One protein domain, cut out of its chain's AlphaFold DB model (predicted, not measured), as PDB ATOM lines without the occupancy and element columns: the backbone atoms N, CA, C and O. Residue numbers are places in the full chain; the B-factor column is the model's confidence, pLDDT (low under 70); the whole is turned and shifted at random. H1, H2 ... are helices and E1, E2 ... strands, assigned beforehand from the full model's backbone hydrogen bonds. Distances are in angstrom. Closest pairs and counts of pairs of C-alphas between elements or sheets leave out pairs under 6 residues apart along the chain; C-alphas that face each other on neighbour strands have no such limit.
ATOM      1  N   ILE A   7      -7.122 -76.272 -48.335       82.50
ATOM      2  CA  ILE A   7      -7.828 -75.429 -47.357       82.50
ATOM      3  C   ILE A   7      -8.978 -74.694 -48.054       82.50
ATOM      4  O   ILE A   7      -8.809 -74.129 -49.137       82.50
ATOM      5  N   ASP A   8     -10.147 -74.691 -47.426       81.31
ATOM      6  CA  ASP A   8     -11.323 -73.980 -47.921       81.31
ATOM      7  C   ASP A   8     -11.217 -72.458 -47.779       81.31
ATOM      8  O   ASP A   8     -10.557 -71.929 -46.888       81.31
ATOM      9  N   GLY A   9     -11.940 -71.735 -48.638       77.25
ATOM     10  CA  GLY A   9     -11.989 -70.266 -48.615       77.25
ATOM     11  C   GLY A   9     -10.855 -69.590 -49.388       77.25
ATOM     12  O   GLY A   9     -10.848 -68.371 -49.521       77.25
ATOM     13  N   LEU A  10      -9.926 -70.362 -49.960       77.06
ATOM     14  CA  LEU A  10      -8.833 -69.818 -50.768       77.06
ATOM     15  C   LEU A  10      -9.274 -69.357 -52.162       77.06
ATOM     16  O   LEU A  10      -8.731 -68.383 -52.678       77.06
ATOM     17  N   THR A  11     -10.260 -70.033 -52.763       71.69
ATOM     18  CA  THR A  11     -10.700 -69.748 -54.133       71.69
ATOM     19  C   THR A  11     -12.225 -69.809 -54.261       71.69
ATOM     20  O   THR A  11     -12.807 -70.849 -53.950       71.69
ATOM     21  N   PRO A  12     -12.877 -68.757 -54.794       67.75
ATOM     22  CA  PRO A  12     -12.317 -67.429 -55.052       67.75
ATOM     23  C   PRO A  12     -11.992 -66.699 -53.737       67.75
ATOM     24  O   PRO A  12     -12.705 -66.852 -52.748       67.75
ATOM     25  N   GLY A  13     -10.923 -65.902 -53.742       71.25
ATOM     26  CA  GLY A  13     -10.636 -64.975 -52.648       71.25
ATOM     27  C   GLY A  13     -11.627 -63.806 -52.603       71.25
ATOM     28  O   GLY A  13     -12.528 -63.684 -53.437       71.25
ATOM     29  N   GLU A  14     -11.445 -62.912 -51.638       76.75
ATOM     30  CA  GLU A  14     -12.183 -61.650 -51.585       76.75
ATOM     31  C   GLU A  14     -11.831 -60.741 -52.776       76.75
ATOM     32  O   GLU A  14     -10.753 -60.844 -53.363       76.75
ATOM     33  N   LEU A  15     -12.693 -59.760 -53.081       78.56
ATOM     34  CA  LEU A  15     -12.414 -58.727 -54.099       78.56
ATOM     35  C   LEU A  15     -11.112 -57.952 -53.833       78.56
ATOM     36  O   LEU A  15     -10.517 -57.402 -54.754       78.56
ATOM     37  N   SER A  16     -10.676 -57.913 -52.572       77.62
ATOM     38  CA  SER A  16      -9.422 -57.307 -52.126       77.62
ATOM     39  C   SER A  16      -8.172 -58.116 -52.508       77.62
ATOM     40  O   SER A  16      -7.061 -57.637 -52.296       77.62
ATOM     41  N   GLY A  17      -8.337 -59.333 -53.038       73.69
ATOM     42  CA  GLY A  17      -7.252 -60.276 -53.314       73.69
ATOM     43  C   GLY A  17      -6.804 -61.092 -52.096       73.69
ATOM     44  O   GLY A  17      -5.872 -61.881 -52.211       73.69
ATOM     45  N   ARG A  18      -7.455 -60.924 -50.938       74.25
ATOM     46  CA  ARG A  18      -7.175 -61.693 -49.714       74.25
ATOM     47  C   ARG A  18      -7.865 -63.060 -49.727       74.25
ATOM     48  O   ARG A  18      -8.859 -63.223 -50.444       74.25
ATOM     49  N   PRO A  19      -7.403 -64.034 -48.916       74.00
ATOM     50  CA  PRO A  19      -8.140 -65.278 -48.728       74.00
ATOM     51  C   PRO A  19      -9.541 -64.975 -48.195       74.00
ATOM     52  O   PRO A  19      -9.693 -64.145 -47.297       74.00
ATOM     53  N   GLY A  20     -10.556 -65.650 -48.731       76.06
ATOM     54  CA  GLY A  20     -11.886 -65.625 -48.141       76.06
ATOM     55  C   GLY A  20     -11.844 -66.243 -46.746       76.06
ATOM     56  O   GLY A  20     -11.193 -67.264 -46.521       76.06
ATOM     57  N   THR A  21     -12.539 -65.625 -45.795       75.75
ATOM     58  CA  THR A  21     -12.616 -66.125 -44.419       75.75
ATOM     59  C   THR A  21     -14.050 -66.508 -44.073       75.75
ATOM     60  O   THR A  21     -15.005 -65.847 -44.479       75.75
ATOM     61  N   PHE A  22     -14.224 -67.600 -43.331       78.25
ATOM     62  CA  PHE A  22     -15.525 -68.013 -42.806       78.25
ATOM     63  C   PHE A  22     -15.343 -68.697 -41.453       78.25
ATOM     64  O   PHE A  22     -14.321 -69.308 -41.190       78.25
ATOM     65  N   THR A  23     -16.320 -68.623 -40.556       78.12
ATOM     66  CA  THR A  23     -16.131 -69.171 -39.201       78.12
ATOM     67  C   THR A  23     -16.141 -70.702 -39.183       78.12
ATOM     68  O   THR A  23     -15.347 -71.329 -38.480       78.12
ATOM     69  N   LEU A  24     -17.052 -71.304 -39.946       84.56
ATOM     70  CA  LEU A  24     -17.369 -72.724 -39.878       84.56
ATOM     71  C   LEU A  24     -17.823 -73.240 -41.246       84.56
ATOM     72  O   LEU A  24     -18.690 -72.641 -41.876       84.56
ATOM     73  N   LEU A  25     -17.268 -74.370 -41.667       86.81
ATOM     74  CA  LEU A  25     -17.816 -75.216 -42.714       86.81
ATOM     75  C   LEU A  25     -18.710 -76.269 -42.062       86.81
ATOM     76  O   LEU A  25     -18.296 -76.944 -41.119       86.81
ATOM     77  N   ALA A  26     -19.921 -76.405 -42.592       90.56
ATOM     78  CA  ALA A  26     -20.882 -77.419 -42.197       90.56
ATOM     79  C   ALA A  26     -21.174 -78.337 -43.391       90.56
ATOM     80  O   ALA A  26     -21.685 -77.890 -44.417       90.56
ATOM     81  N   GLY A  27     -20.844 -79.619 -43.260       90.31
ATOM     82  CA  GLY A  27     -21.165 -80.658 -44.233       90.31
ATOM     83  C   GLY A  27     -22.258 -81.576 -43.701       90.31
ATOM     84  O   GLY A  27     -22.112 -82.132 -42.618       90.31
ATOM     85  N   VAL A  28     -23.334 -81.763 -44.463       94.94
ATOM     86  CA  VAL A  28     -24.374 -82.754 -44.145       94.94
ATOM     87  C   VAL A  28     -24.080 -84.033 -44.915       94.94
ATOM     88  O   VAL A  28     -23.906 -84.009 -46.137       94.94
ATOM     89  N   VAL A  29     -24.023 -85.157 -44.209       94.25
ATOM     90  CA  VAL A  29     -23.774 -86.464 -44.814       94.25
ATOM     91  C   VAL A  29     -25.080 -86.988 -45.407       94.25
ATOM     92  O   VAL A  29     -26.077 -87.132 -44.706       94.25
ATOM     93  N   LEU A  30     -25.092 -87.249 -46.717       94.50
ATOM     94  CA  LEU A  30     -26.296 -87.674 -47.454       94.50
ATOM     95  C   LEU A  30     -26.277 -89.155 -47.859       94.50
ATOM     96  O   LEU A  30     -27.299 -89.700 -48.265       94.50
ATOM     97  N   SER A  31     -25.121 -89.806 -47.759       92.56
ATOM     98  CA  SER A  31     -24.907 -91.209 -48.118       92.56
ATOM     99  C   SER A  31     -24.129 -91.917 -47.018       92.56
ATOM    100  O   SER A  31     -23.370 -91.280 -46.294       92.56
ATOM    101  N   ASP A  32     -24.295 -93.232 -46.895       94.31
ATOM    102  CA  ASP A  32     -23.546 -94.032 -45.925       94.31
ATOM    103  C   ASP A  32     -22.040 -93.981 -46.233       94.31
ATOM    104  O   ASP A  32     -21.615 -94.268 -47.354       94.31
ATOM    105  N   GLN A  33     -21.250 -93.559 -45.245       93.25
ATOM    106  CA  GLN A  33     -19.790 -93.474 -45.271       93.25
ATOM    107  C   GLN A  33     -19.185 -94.238 -44.077       93.25
ATOM    108  O   GLN A  33     -18.122 -93.891 -43.572       93.25
ATOM    109  N   SER A  34     -19.854 -95.283 -43.583       94.12
ATOM    110  CA  SER A  34     -19.435 -96.062 -42.403       94.12
ATOM    111  C   SER A  34     -18.210 -96.961 -42.628       94.12
ATOM    112  O   SER A  34     -17.641 -97.488 -41.669       94.12
ATOM    113  N   ARG A  35     -17.787 -97.141 -43.882       93.25
ATOM    114  CA  ARG A  35     -16.641 -97.968 -44.282       93.25
ATOM    115  C   ARG A  35     -15.502 -97.103 -44.800       93.25
ATOM    116  O   ARG A  35     -15.740 -96.031 -45.345       93.25
ATOM    117  N   ASP A  36     -14.282 -97.611 -44.672       88.88
ATOM    118  CA  ASP A  36     -13.116 -96.978 -45.284       88.88
ATOM    119  C   ASP A  36     -13.177 -97.085 -46.811       88.88
ATOM    120  O   ASP A  36     -13.814 -97.983 -47.371       88.88
ATOM    121  N   PHE A  37     -12.481 -96.168 -47.478       86.12
ATOM    122  CA  PHE A  37     -12.302 -96.093 -48.927       86.12
ATOM    123  C   PHE A  37     -13.631 -96.047 -49.696       86.12
ATOM    124  O   PHE A  37     -13.728 -96.530 -50.824       86.12
ATOM    125  N   SER A  38     -14.665 -95.459 -49.089       86.69
ATOM    126  CA  SER A  38     -16.028 -95.359 -49.633       86.69
ATOM    127  C   SER A  38     -16.359 -93.957 -50.157       86.69
ATOM    128  O   SER A  38     -17.523 -93.609 -50.358       86.69
ATOM    129  N   GLY A  39     -15.318 -93.168 -50.428       82.50
ATOM    130  CA  GLY A  39     -15.420 -91.774 -50.854       82.50
ATOM    131  C   GLY A  39     -15.422 -90.769 -49.707       82.50
ATOM    132  O   GLY A  39     -15.799 -89.610 -49.892       82.50
ATOM    133  N   ASN A  40     -14.969 -91.226 -48.540       87.81
ATOM    134  CA  ASN A  40     -14.975 -90.498 -47.287       87.81
ATOM    135  C   ASN A  40     -14.218 -89.176 -47.390       87.81
ATOM    136  O   ASN A  40     -13.251 -89.022 -48.145       87.81
ATOM    137  N   LEU A  41     -14.636 -88.239 -46.544       88.06
ATOM    138  CA  LEU A  41     -13.849 -87.058 -46.247       88.06
ATOM    139  C   LEU A  41     -12.584 -87.489 -45.499       88.06
ATOM    140  O   LEU A  41     -12.676 -88.075 -44.421       88.06
ATOM    141  N   VAL A  42     -11.414 -87.189 -46.053       87.62
ATOM    142  CA  VAL A  42     -10.142 -87.329 -45.331       87.62
ATOM    143  C   VAL A  42      -9.807 -86.000 -44.674       87.62
ATOM    144  O   VAL A  42      -9.820 -84.977 -45.356       87.62
ATOM    145  N   VAL A  43      -9.489 -86.025 -43.382       88.50
ATOM    146  CA  VAL A  43      -9.079 -84.854 -42.598       88.50
ATOM    147  C   VAL A  43      -7.759 -85.115 -41.884       88.50
ATOM    148  O   VAL A  43      -7.368 -86.263 -41.677       88.50
ATOM    149  N   TRP A  44      -7.093 -84.045 -41.459       89.12
ATOM    150  CA  TRP A  44      -5.884 -84.114 -40.641       89.12
ATOM    151  C   TRP A  44      -6.140 -83.448 -39.287       89.12
ATOM    152  O   TRP A  44      -6.078 -82.219 -39.188       89.12
ATOM    153  N   PRO A  45      -6.478 -84.223 -38.240       87.56
ATOM    154  CA  PRO A  45      -6.813 -83.661 -36.937       87.56
ATOM    155  C   PRO A  45      -5.692 -82.778 -36.372       87.56
ATOM    156  O   PRO A  45      -4.520 -83.138 -36.391       87.56
ATOM    157  N   GLY A  46      -6.055 -81.604 -35.850       87.44
ATOM    158  CA  GLY A  46      -5.120 -80.689 -35.178       87.44
ATOM    159  C   GLY A  46      -4.259 -79.799 -36.087       87.44
ATOM    160  O   GLY A  46      -3.694 -78.824 -35.591       87.44
ATOM    161  N   THR A  47      -4.204 -80.036 -37.402       88.12
ATOM    162  CA  THR A  47      -3.390 -79.217 -38.332       88.12
ATOM    163  C   THR A  47      -3.801 -77.750 -38.352       88.12
ATOM    164  O   THR A  47      -2.951 -76.877 -38.490       88.12
ATOM    165  N   HIS A  48      -5.071 -77.450 -38.085       86.44
ATOM    166  CA  HIS A  48      -5.587 -76.087 -37.957       86.44
ATOM    167  C   HIS A  48      -4.855 -75.221 -36.926       86.44
ATOM    168  O   HIS A  48      -4.736 -74.013 -37.116       86.44
ATOM    169  N   HIS A  49      -4.320 -75.811 -35.852       89.12
ATOM    170  CA  HIS A  49      -3.492 -75.079 -34.894       89.12
ATOM    171  C   HIS A  49      -2.130 -74.707 -35.483       89.12
ATOM    172  O   HIS A  49      -1.637 -73.603 -35.241       89.12
ATOM    173  N   GLN A  50      -1.540 -75.614 -36.264       90.50
ATOM    174  CA  GLN A  50      -0.259 -75.399 -36.934       90.50
ATOM    175  C   GLN A  50      -0.408 -74.372 -38.060       90.50
ATOM    176  O   GLN A  50       0.371 -73.426 -38.117       90.50
ATOM    177  N   VAL A  51      -1.467 -74.483 -38.871       88.25
ATOM    178  CA  VAL A  51      -1.817 -73.508 -39.914       88.25
ATOM    179  C   VAL A  51      -2.051 -72.135 -39.290       88.25
ATOM    180  O   VAL A  51      -1.454 -71.152 -39.714       88.25
ATOM    181  N   ALA A  52      -2.850 -72.053 -38.222       87.81
ATOM    182  CA  ALA A  52      -3.090 -70.785 -37.542       87.81
ATOM    183  C   ALA A  52      -1.806 -70.181 -36.953       87.81
ATOM    184  O   ALA A  52      -1.657 -68.962 -36.943       87.81
ATOM    185  N   LYS A  53      -0.879 -71.006 -36.447       91.56
ATOM    186  CA  LYS A  53       0.435 -70.534 -35.992       91.56
ATOM    187  C   LYS A  53       1.255 -69.991 -37.162       91.56
ATOM    188  O   LYS A  53       1.746 -68.875 -37.066       91.56
ATOM    189  N   HIS A  54       1.341 -70.741 -38.255       90.31
ATOM    190  CA  HIS A  54       2.072 -70.343 -39.455       90.31
ATOM    191  C   HIS A  54       1.583 -69.004 -40.010       90.31
ATOM    192  O   HIS A  54       2.378 -68.091 -40.196       90.31
ATOM    193  N   LEU A  55       0.269 -68.832 -40.163       87.75
ATOM    194  CA  LEU A  55      -0.311 -67.585 -40.675       87.75
ATOM    195  C   LEU A  55      -0.136 -66.397 -39.717       87.75
ATOM    196  O   LEU A  55      -0.075 -65.256 -40.168       87.75
ATOM    197  N   ARG A  56      -0.042 -66.635 -38.402       89.62
ATOM    198  CA  ARG A  56       0.320 -65.574 -37.444       89.62
ATOM    199  C   ARG A  56       1.771 -65.132 -37.600       89.62
ATOM    200  O   ARG A  56       2.043 -63.945 -37.458       89.62
ATOM    201  N   ASP A  57       2.670 -66.071 -37.878       93.38
ATOM    202  CA  ASP A  57       4.107 -65.807 -37.947       93.38
ATOM    203  C   ASP A  57       4.522 -65.227 -39.314       93.38
ATOM    204  O   ASP A  57       5.331 -64.304 -39.373       93.38
ATOM    205  N   ALA A  58       3.954 -65.743 -40.408       90.56
ATOM    206  CA  ALA A  58       4.293 -65.378 -41.787       90.56
ATOM    207  C   ALA A  58       3.328 -64.353 -42.416       90.56
ATOM    208  O   ALA A  58       3.607 -63.808 -43.484       90.56
ATOM    209  N   GLY A  59       2.200 -64.075 -41.757       88.38
ATOM    210  CA  GLY A  59       1.115 -63.252 -42.284       88.38
ATOM    211  C   GLY A  59       0.095 -64.050 -43.113       88.38
ATOM    212  O   GLY A  59       0.368 -65.165 -43.559       88.38
ATOM    213  N   PRO A  60      -1.109 -63.489 -43.335       80.56
ATOM    214  CA  PRO A  60      -2.211 -64.191 -44.000       80.56
ATOM    215  C   PRO A  60      -1.936 -64.501 -45.478       80.56
ATOM    216  O   PRO A  60      -2.433 -65.502 -45.987       80.56
ATOM    217  N   ASP A  61      -1.125 -63.686 -46.156       82.88
ATOM    218  CA  ASP A  61      -0.833 -63.843 -47.586       82.88
ATOM    219  C   ASP A  61       0.110 -65.025 -47.878       82.88
ATOM    220  O   ASP A  61       0.167 -65.505 -49.012       82.88
ATOM    221  N   ALA A  62       0.805 -65.545 -46.855       85.38
ATOM    222  CA  ALA A  62       1.706 -66.692 -46.977       85.38
ATOM    223  C   ALA A  62       1.011 -67.913 -47.601       85.38
ATOM    224  O   ALA A  62       1.617 -68.642 -48.387       85.38
ATOM    225  N   ILE A  63      -0.291 -68.078 -47.342       82.56
ATOM    226  CA  ILE A  63      -1.072 -69.193 -47.875       82.56
ATOM    227  C   ILE A  63      -1.133 -69.206 -49.407       82.56
ATOM    228  O   ILE A  63      -1.180 -70.277 -50.006       82.56
ATOM    229  N   PHE A  64      -1.091 -68.041 -50.063       79.94
ATOM    230  CA  PHE A  64      -1.077 -67.952 -51.524       79.94
ATOM    231  C   PHE A  64       0.313 -68.193 -52.103       79.94
ATOM    232  O   PHE A  64       0.445 -68.874 -53.121       79.94
ATOM    233  N   CYS A  65       1.353 -67.679 -51.442       77.06
ATOM    234  CA  CYS A  65       2.742 -67.920 -51.835       77.06
ATOM    235  C   CYS A  65       3.110 -69.413 -51.773       77.06
ATOM    236  O   CYS A  65       3.964 -69.870 -52.529       77.06
ATOM    237  N   GLU A  66       2.431 -70.172 -50.915       79.94
ATOM    238  CA  GLU A  66       2.642 -71.605 -50.687       79.94
ATOM    239  C   GLU A  66       1.664 -72.491 -51.480       79.94
ATOM    240  O   GLU A  66       1.519 -73.683 -51.206       79.94
ATOM    241  N   GLY A  67       0.961 -71.928 -52.470       78.44
ATOM    242  CA  GLY A  67       0.045 -72.688 -53.325       78.44
ATOM    243  C   GLY A  67      -1.169 -73.263 -52.586       78.44
ATOM    244  O   GLY A  67      -1.741 -74.257 -53.027       78.44
ATOM    245  N   GLY A  68      -1.558 -72.659 -51.461       80.06
ATOM    246  CA  GLY A  68      -2.696 -73.079 -50.643       80.06
ATOM    247  C   GLY A  68      -2.420 -74.252 -49.702       80.06
ATOM    248  O   GLY A  68      -3.366 -74.784 -49.118       80.06
ATOM    249  N   ILE A  69      -1.156 -74.665 -49.551       82.19
ATOM    250  CA  ILE A  69      -0.753 -75.789 -48.696       82.19
ATOM    251  C   ILE A  69       0.375 -75.334 -47.754       82.19
ATOM    252  O   ILE A  69       1.549 -75.426 -48.117       82.19
ATOM    253  N   PRO A  70       0.040 -74.852 -46.543       85.50
ATOM    254  CA  PRO A  70       1.031 -74.447 -45.553       85.50
ATOM    255  C   PRO A  70       1.991 -75.581 -45.158       85.50
ATOM    256  O   PRO A  70       1.580 -76.741 -45.113       85.50
ATOM    257  N   PRO A  71       3.252 -75.284 -44.799       86.88
ATOM    258  CA  PRO A  71       4.261 -76.283 -44.448       86.88
ATOM    259  C   PRO A  71       4.071 -76.811 -43.013       86.88
ATOM    260  O   PRO A  71       4.893 -76.578 -42.128       86.88
ATOM    261  N   VAL A  72       2.970 -77.520 -42.771       86.81
ATOM    262  CA  VAL A  72       2.635 -78.131 -41.475       86.81
ATOM    263  C   VAL A  72       2.761 -79.655 -41.528       86.81
ATOM    264  O   VAL A  72       2.888 -80.247 -42.601       86.81
ATOM    265  N   ASP A  73       2.735 -80.314 -40.368       87.31
ATOM    266  CA  ASP A  73       2.746 -81.777 -40.321       87.31
ATOM    267  C   ASP A  73       1.382 -82.353 -40.735       87.31
ATOM    268  O   ASP A  73       0.394 -82.237 -40.009       87.31
ATOM    269  N   TYR A  74       1.353 -83.004 -41.899       82.75
ATOM    270  CA  TYR A  74       0.203 -83.735 -42.437       82.75
ATOM    271  C   TYR A  74       0.305 -85.253 -42.207       82.75
ATOM    272  O   TYR A  74      -0.227 -86.056 -42.984       82.75
ATOM    273  N   SER A  75       1.004 -85.679 -41.157       84.38
ATOM    274  CA  SER A  75       0.976 -87.066 -40.705       84.38
ATOM    275  C   SER A  75      -0.416 -87.448 -40.174       84.38
ATOM    276  O   SER A  75      -1.206 -86.605 -39.753       84.38
ATOM    277  N   ASN A  76      -0.728 -88.746 -40.198       86.00
ATOM    278  CA  ASN A  76      -1.950 -89.319 -39.611       86.00
ATOM    279  C   ASN A  76      -3.284 -88.816 -40.213       86.00
ATOM    280  O   ASN A  76      -4.148 -88.327 -39.477       86.00
ATOM    281  N   PRO A  77      -3.501 -88.960 -41.535       88.00
ATOM    282  CA  PRO A  77      -4.806 -88.687 -42.130       88.00
ATOM    283  C   PRO A  77      -5.888 -89.603 -41.538       88.00
ATOM    284  O   PRO A  77      -5.667 -90.801 -41.348       88.00
ATOM    285  N   LEU A  78      -7.079 -89.052 -41.313       89.12
ATOM    286  CA  LEU A  78      -8.248 -89.767 -40.807       89.12
ATOM    287  C   LEU A  78      -9.378 -89.742 -41.840       89.12
ATOM    288  O   LEU A  78      -9.792 -88.670 -42.277       89.12
ATOM    289  N   GLN A  79      -9.914 -90.914 -42.187       90.56
ATOM    290  CA  GLN A  79     -11.171 -91.018 -42.930       90.56
ATOM    291  C   GLN A  79     -12.344 -90.834 -41.972       90.56
ATOM    292  O   GLN A  79     -12.532 -91.618 -41.040       90.56
ATOM    293  N   VAL A  80     -13.140 -89.796 -42.203       91.25
ATOM    294  CA  VAL A  80     -14.354 -89.558 -41.429       91.25
ATOM    295  C   VAL A  80     -15.380 -90.623 -41.800       91.25
ATOM    296  O   VAL A  80     -15.768 -90.754 -42.965       91.25
ATOM    297  N   ARG A  81     -15.819 -91.387 -40.798       94.12
ATOM    298  CA  ARG A  81     -16.923 -92.337 -40.919       94.12
ATOM    299  C   ARG A  81     -18.185 -91.708 -40.351       94.12
ATOM    300  O   ARG A  81     -18.164 -91.214 -39.228       94.12
ATOM    301  N   ALA A  82     -19.249 -91.728 -41.140       94.31
ATOM    302  CA  ALA A  82     -20.518 -91.096 -40.813       94.31
ATOM    303  C   ALA A  82     -21.664 -91.778 -41.570       94.31
ATOM    304  O   ALA A  82     -21.439 -92.452 -42.579       94.31
ATOM    305  N   VAL A  83     -22.888 -91.595 -41.092       96.38
ATOM    306  CA  VAL A  83     -24.116 -92.112 -41.707       96.38
ATOM    307  C   VAL A  83     -24.990 -90.963 -42.227       96.38
ATOM    308  O   VAL A  83     -24.765 -89.806 -41.863       96.38
ATOM    309  N   PRO A  84     -25.981 -91.230 -43.102       97.19
ATOM    310  CA  PRO A  84     -26.873 -90.183 -43.581       97.19
ATOM    311  C   PRO A  84     -27.564 -89.452 -42.424       97.19
ATOM    312  O   PRO A  84     -28.125 -90.087 -41.534       97.19
ATOM    313  N   GLY A  85     -27.545 -88.122 -42.469       96.69
ATOM    314  CA  GLY A  85     -28.085 -87.252 -41.424       96.69
ATOM    315  C   GLY A  85     -27.045 -86.727 -40.432       96.69
ATOM    316  O   GLY A  85     -27.340 -85.760 -39.730       96.69
ATOM    317  N   ASP A  86     -25.831 -87.283 -40.410       97.12
ATOM    318  CA  ASP A  86     -24.745 -86.740 -39.594       97.12
ATOM    319  C   ASP A  86     -24.298 -85.356 -40.096       97.12
ATOM    320  O   ASP A  86     -24.316 -85.055 -41.298       97.12
ATOM    321  N   LEU A  87     -23.849 -84.521 -39.156       95.06
ATOM    322  CA  LEU A  87     -23.323 -83.184 -39.410       95.06
ATOM    323  C   LEU A  87     -21.824 -83.137 -39.106       95.06
ATOM    324  O   LEU A  87     -21.393 -83.410 -37.986       95.06
ATOM    325  N   LEU A  88     -21.036 -82.733 -40.097       91.12
ATOM    326  CA  LEU A  88     -19.607 -82.478 -39.967       91.12
ATOM    327  C   LEU A  88     -19.368 -80.979 -39.848       91.12
ATOM    328  O   LEU A  88     -19.781 -80.218 -40.720       91.12
ATOM    329  N   LEU A  89     -18.676 -80.565 -38.790       90.69
ATOM    330  CA  LEU A  89     -18.320 -79.171 -38.546       90.69
ATOM    331  C   LEU A  89     -16.798 -79.022 -38.528       90.69
ATOM    332  O   LEU A  89     -16.114 -79.739 -37.800       90.69
ATOM    333  N   SER A  90     -16.272 -78.083 -39.311       84.44
ATOM    334  CA  SER A  90     -14.839 -77.781 -39.394       84.44
ATOM    335  C   SER A  90     -14.607 -76.274 -39.435       84.44
ATOM    336  O   SER A  90     -15.375 -75.542 -40.050       84.44
ATOM    337  N   THR A  91     -13.554 -75.782 -38.789       77.19
ATOM    338  CA  THR A  91     -13.165 -74.365 -38.881       77.19
ATOM    339  C   THR A  91     -12.334 -74.119 -40.140       77.19
ATOM    340  O   THR A  91     -11.673 -75.025 -40.639       77.19
ATOM    341  N   TYR A  92     -12.337 -72.899 -40.683       65.44
ATOM    342  CA  TYR A  92     -11.744 -72.659 -42.005       65.44
ATOM    343  C   TYR A  92     -10.218 -72.815 -42.154       65.44
ATOM    344  O   TYR A  92      -9.811 -73.168 -43.255       65.44
ATOM    345  N   PRO A  93      -9.345 -72.689 -41.128       56.62
ATOM    346  CA  PRO A  93      -7.958 -73.135 -41.290       56.62
ATOM    347  C   PRO A  93      -7.811 -74.658 -41.130       56.62
ATOM    348  O   PRO A  93      -6.727 -75.191 -41.348       56.62
ATOM    349  N   ALA A  94      -8.867 -75.360 -40.696       53.72
ATOM    350  CA  ALA A  94      -8.864 -76.796 -40.424       53.72
ATOM    351  C   ALA A  94      -9.288 -77.655 -41.594       53.72
ATOM    352  O   ALA A  94      -8.984 -78.849 -41.600       53.72
ATOM    353  N   THR A  95      -9.993 -77.085 -42.564       55.91
ATOM    354  CA  THR A  95     -10.599 -77.900 -43.603       55.91
ATOM    355  C   THR A  95      -9.600 -78.223 -44.707       55.91
ATOM    356  O   THR A  95      -9.875 -77.962 -45.866       55.91
ATOM    357  N   GLN A  96      -8.455 -78.822 -44.352       57.06
ATOM    358  CA  GLN A  96      -7.656 -79.581 -45.304       57.06
ATOM    359  C   GLN A  96      -8.397 -80.879 -45.586       57.06
ATOM    360  O   GLN A  96      -8.380 -81.788 -44.754       57.06
ATOM    361  N   HIS A  97      -9.080 -80.958 -46.721       59.47
ATOM    362  CA  HIS A  97      -9.884 -82.134 -46.998       59.47
ATOM    363  C   HIS A  97      -9.775 -82.649 -48.426       59.47
ATOM    364  O   HIS A  97      -9.451 -81.927 -49.373       59.47
ATOM    365  N   ARG A  98     -10.015 -83.953 -48.567       67.94
ATOM    366  CA  ARG A  98     -10.052 -84.664 -49.844       67.94
ATOM    367  C   ARG A  98     -11.305 -85.531 -49.892       67.94
ATOM    368  O   ARG A  98     -11.630 -86.190 -48.908       67.94
ATOM    369  N   ARG A  99     -11.952 -85.575 -51.060       54.00
ATOM    370  CA  ARG A  99     -12.834 -86.687 -51.436       54.00
ATOM    371  C   ARG A  99     -11.989 -87.792 -52.048       54.00
ATOM    372  O   ARG A  99     -11.249 -87.558 -53.008       54.00
ATOM    373  N   GLU A 100     -12.072 -88.992 -51.498       56.44
ATOM    374  CA  GLU A 100     -11.546 -90.158 -52.197       56.44
ATOM    375  C   GLU A 100     -12.518 -90.557 -53.323       56.44
ATOM    376  O   GLU A 100     -13.731 -90.431 -53.183       56.44
TER     377      GLU A 100
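This is residues 7 to 100 of the 118 residues of an uncharacterized protein of Micromonosporaceae bacterium (UniProt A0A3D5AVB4). Little regular structure is present: long loops join a ribbon of two antiparallel strands, E1 and E3, toward one end to helices H1 and H2 toward the other, and the tail runs through the middle at Thr 95. The 94 printed residues, 27 in named elements, hold E1, E2, H1, H2, E3 in that order, class mixed; the whole is compact, radius of gyration of the C-alphas 14.3 A, spans 39 by 29 by 18 A.

E1, residues 25 to 28, begins at C-alpha (-17.816, -75.216, -42.714) and is 10.1 A long. E2 is residues 41 to 43, 6.4 A; H1, 47 to 58, 16.2 A; H2, 62 to 65, 5.1 A. E3, 87 to 90, 10.1 A, ends at C-alpha (-14.839, -77.781, -39.394).

E1 and E3 are antiparallel at 162 degrees, with N 25 and O 90 2.8 A apart, within hydrogen-bond range. E2 pairs with no named strand. H1 and H2 are close but not clearly touching; their closest C-alphas, Leu 55 and Ala 62, are 6.7 A apart. H1 and E3 are apart. Every O i to N i+4 pair of H1 is within hydrogen-bond range; H2 is too short for one.

The printed part has no cut. E1 to E2 and H2 to E3 are long links. Residues 12 and 92 to 100 are under 70 in pLDDT.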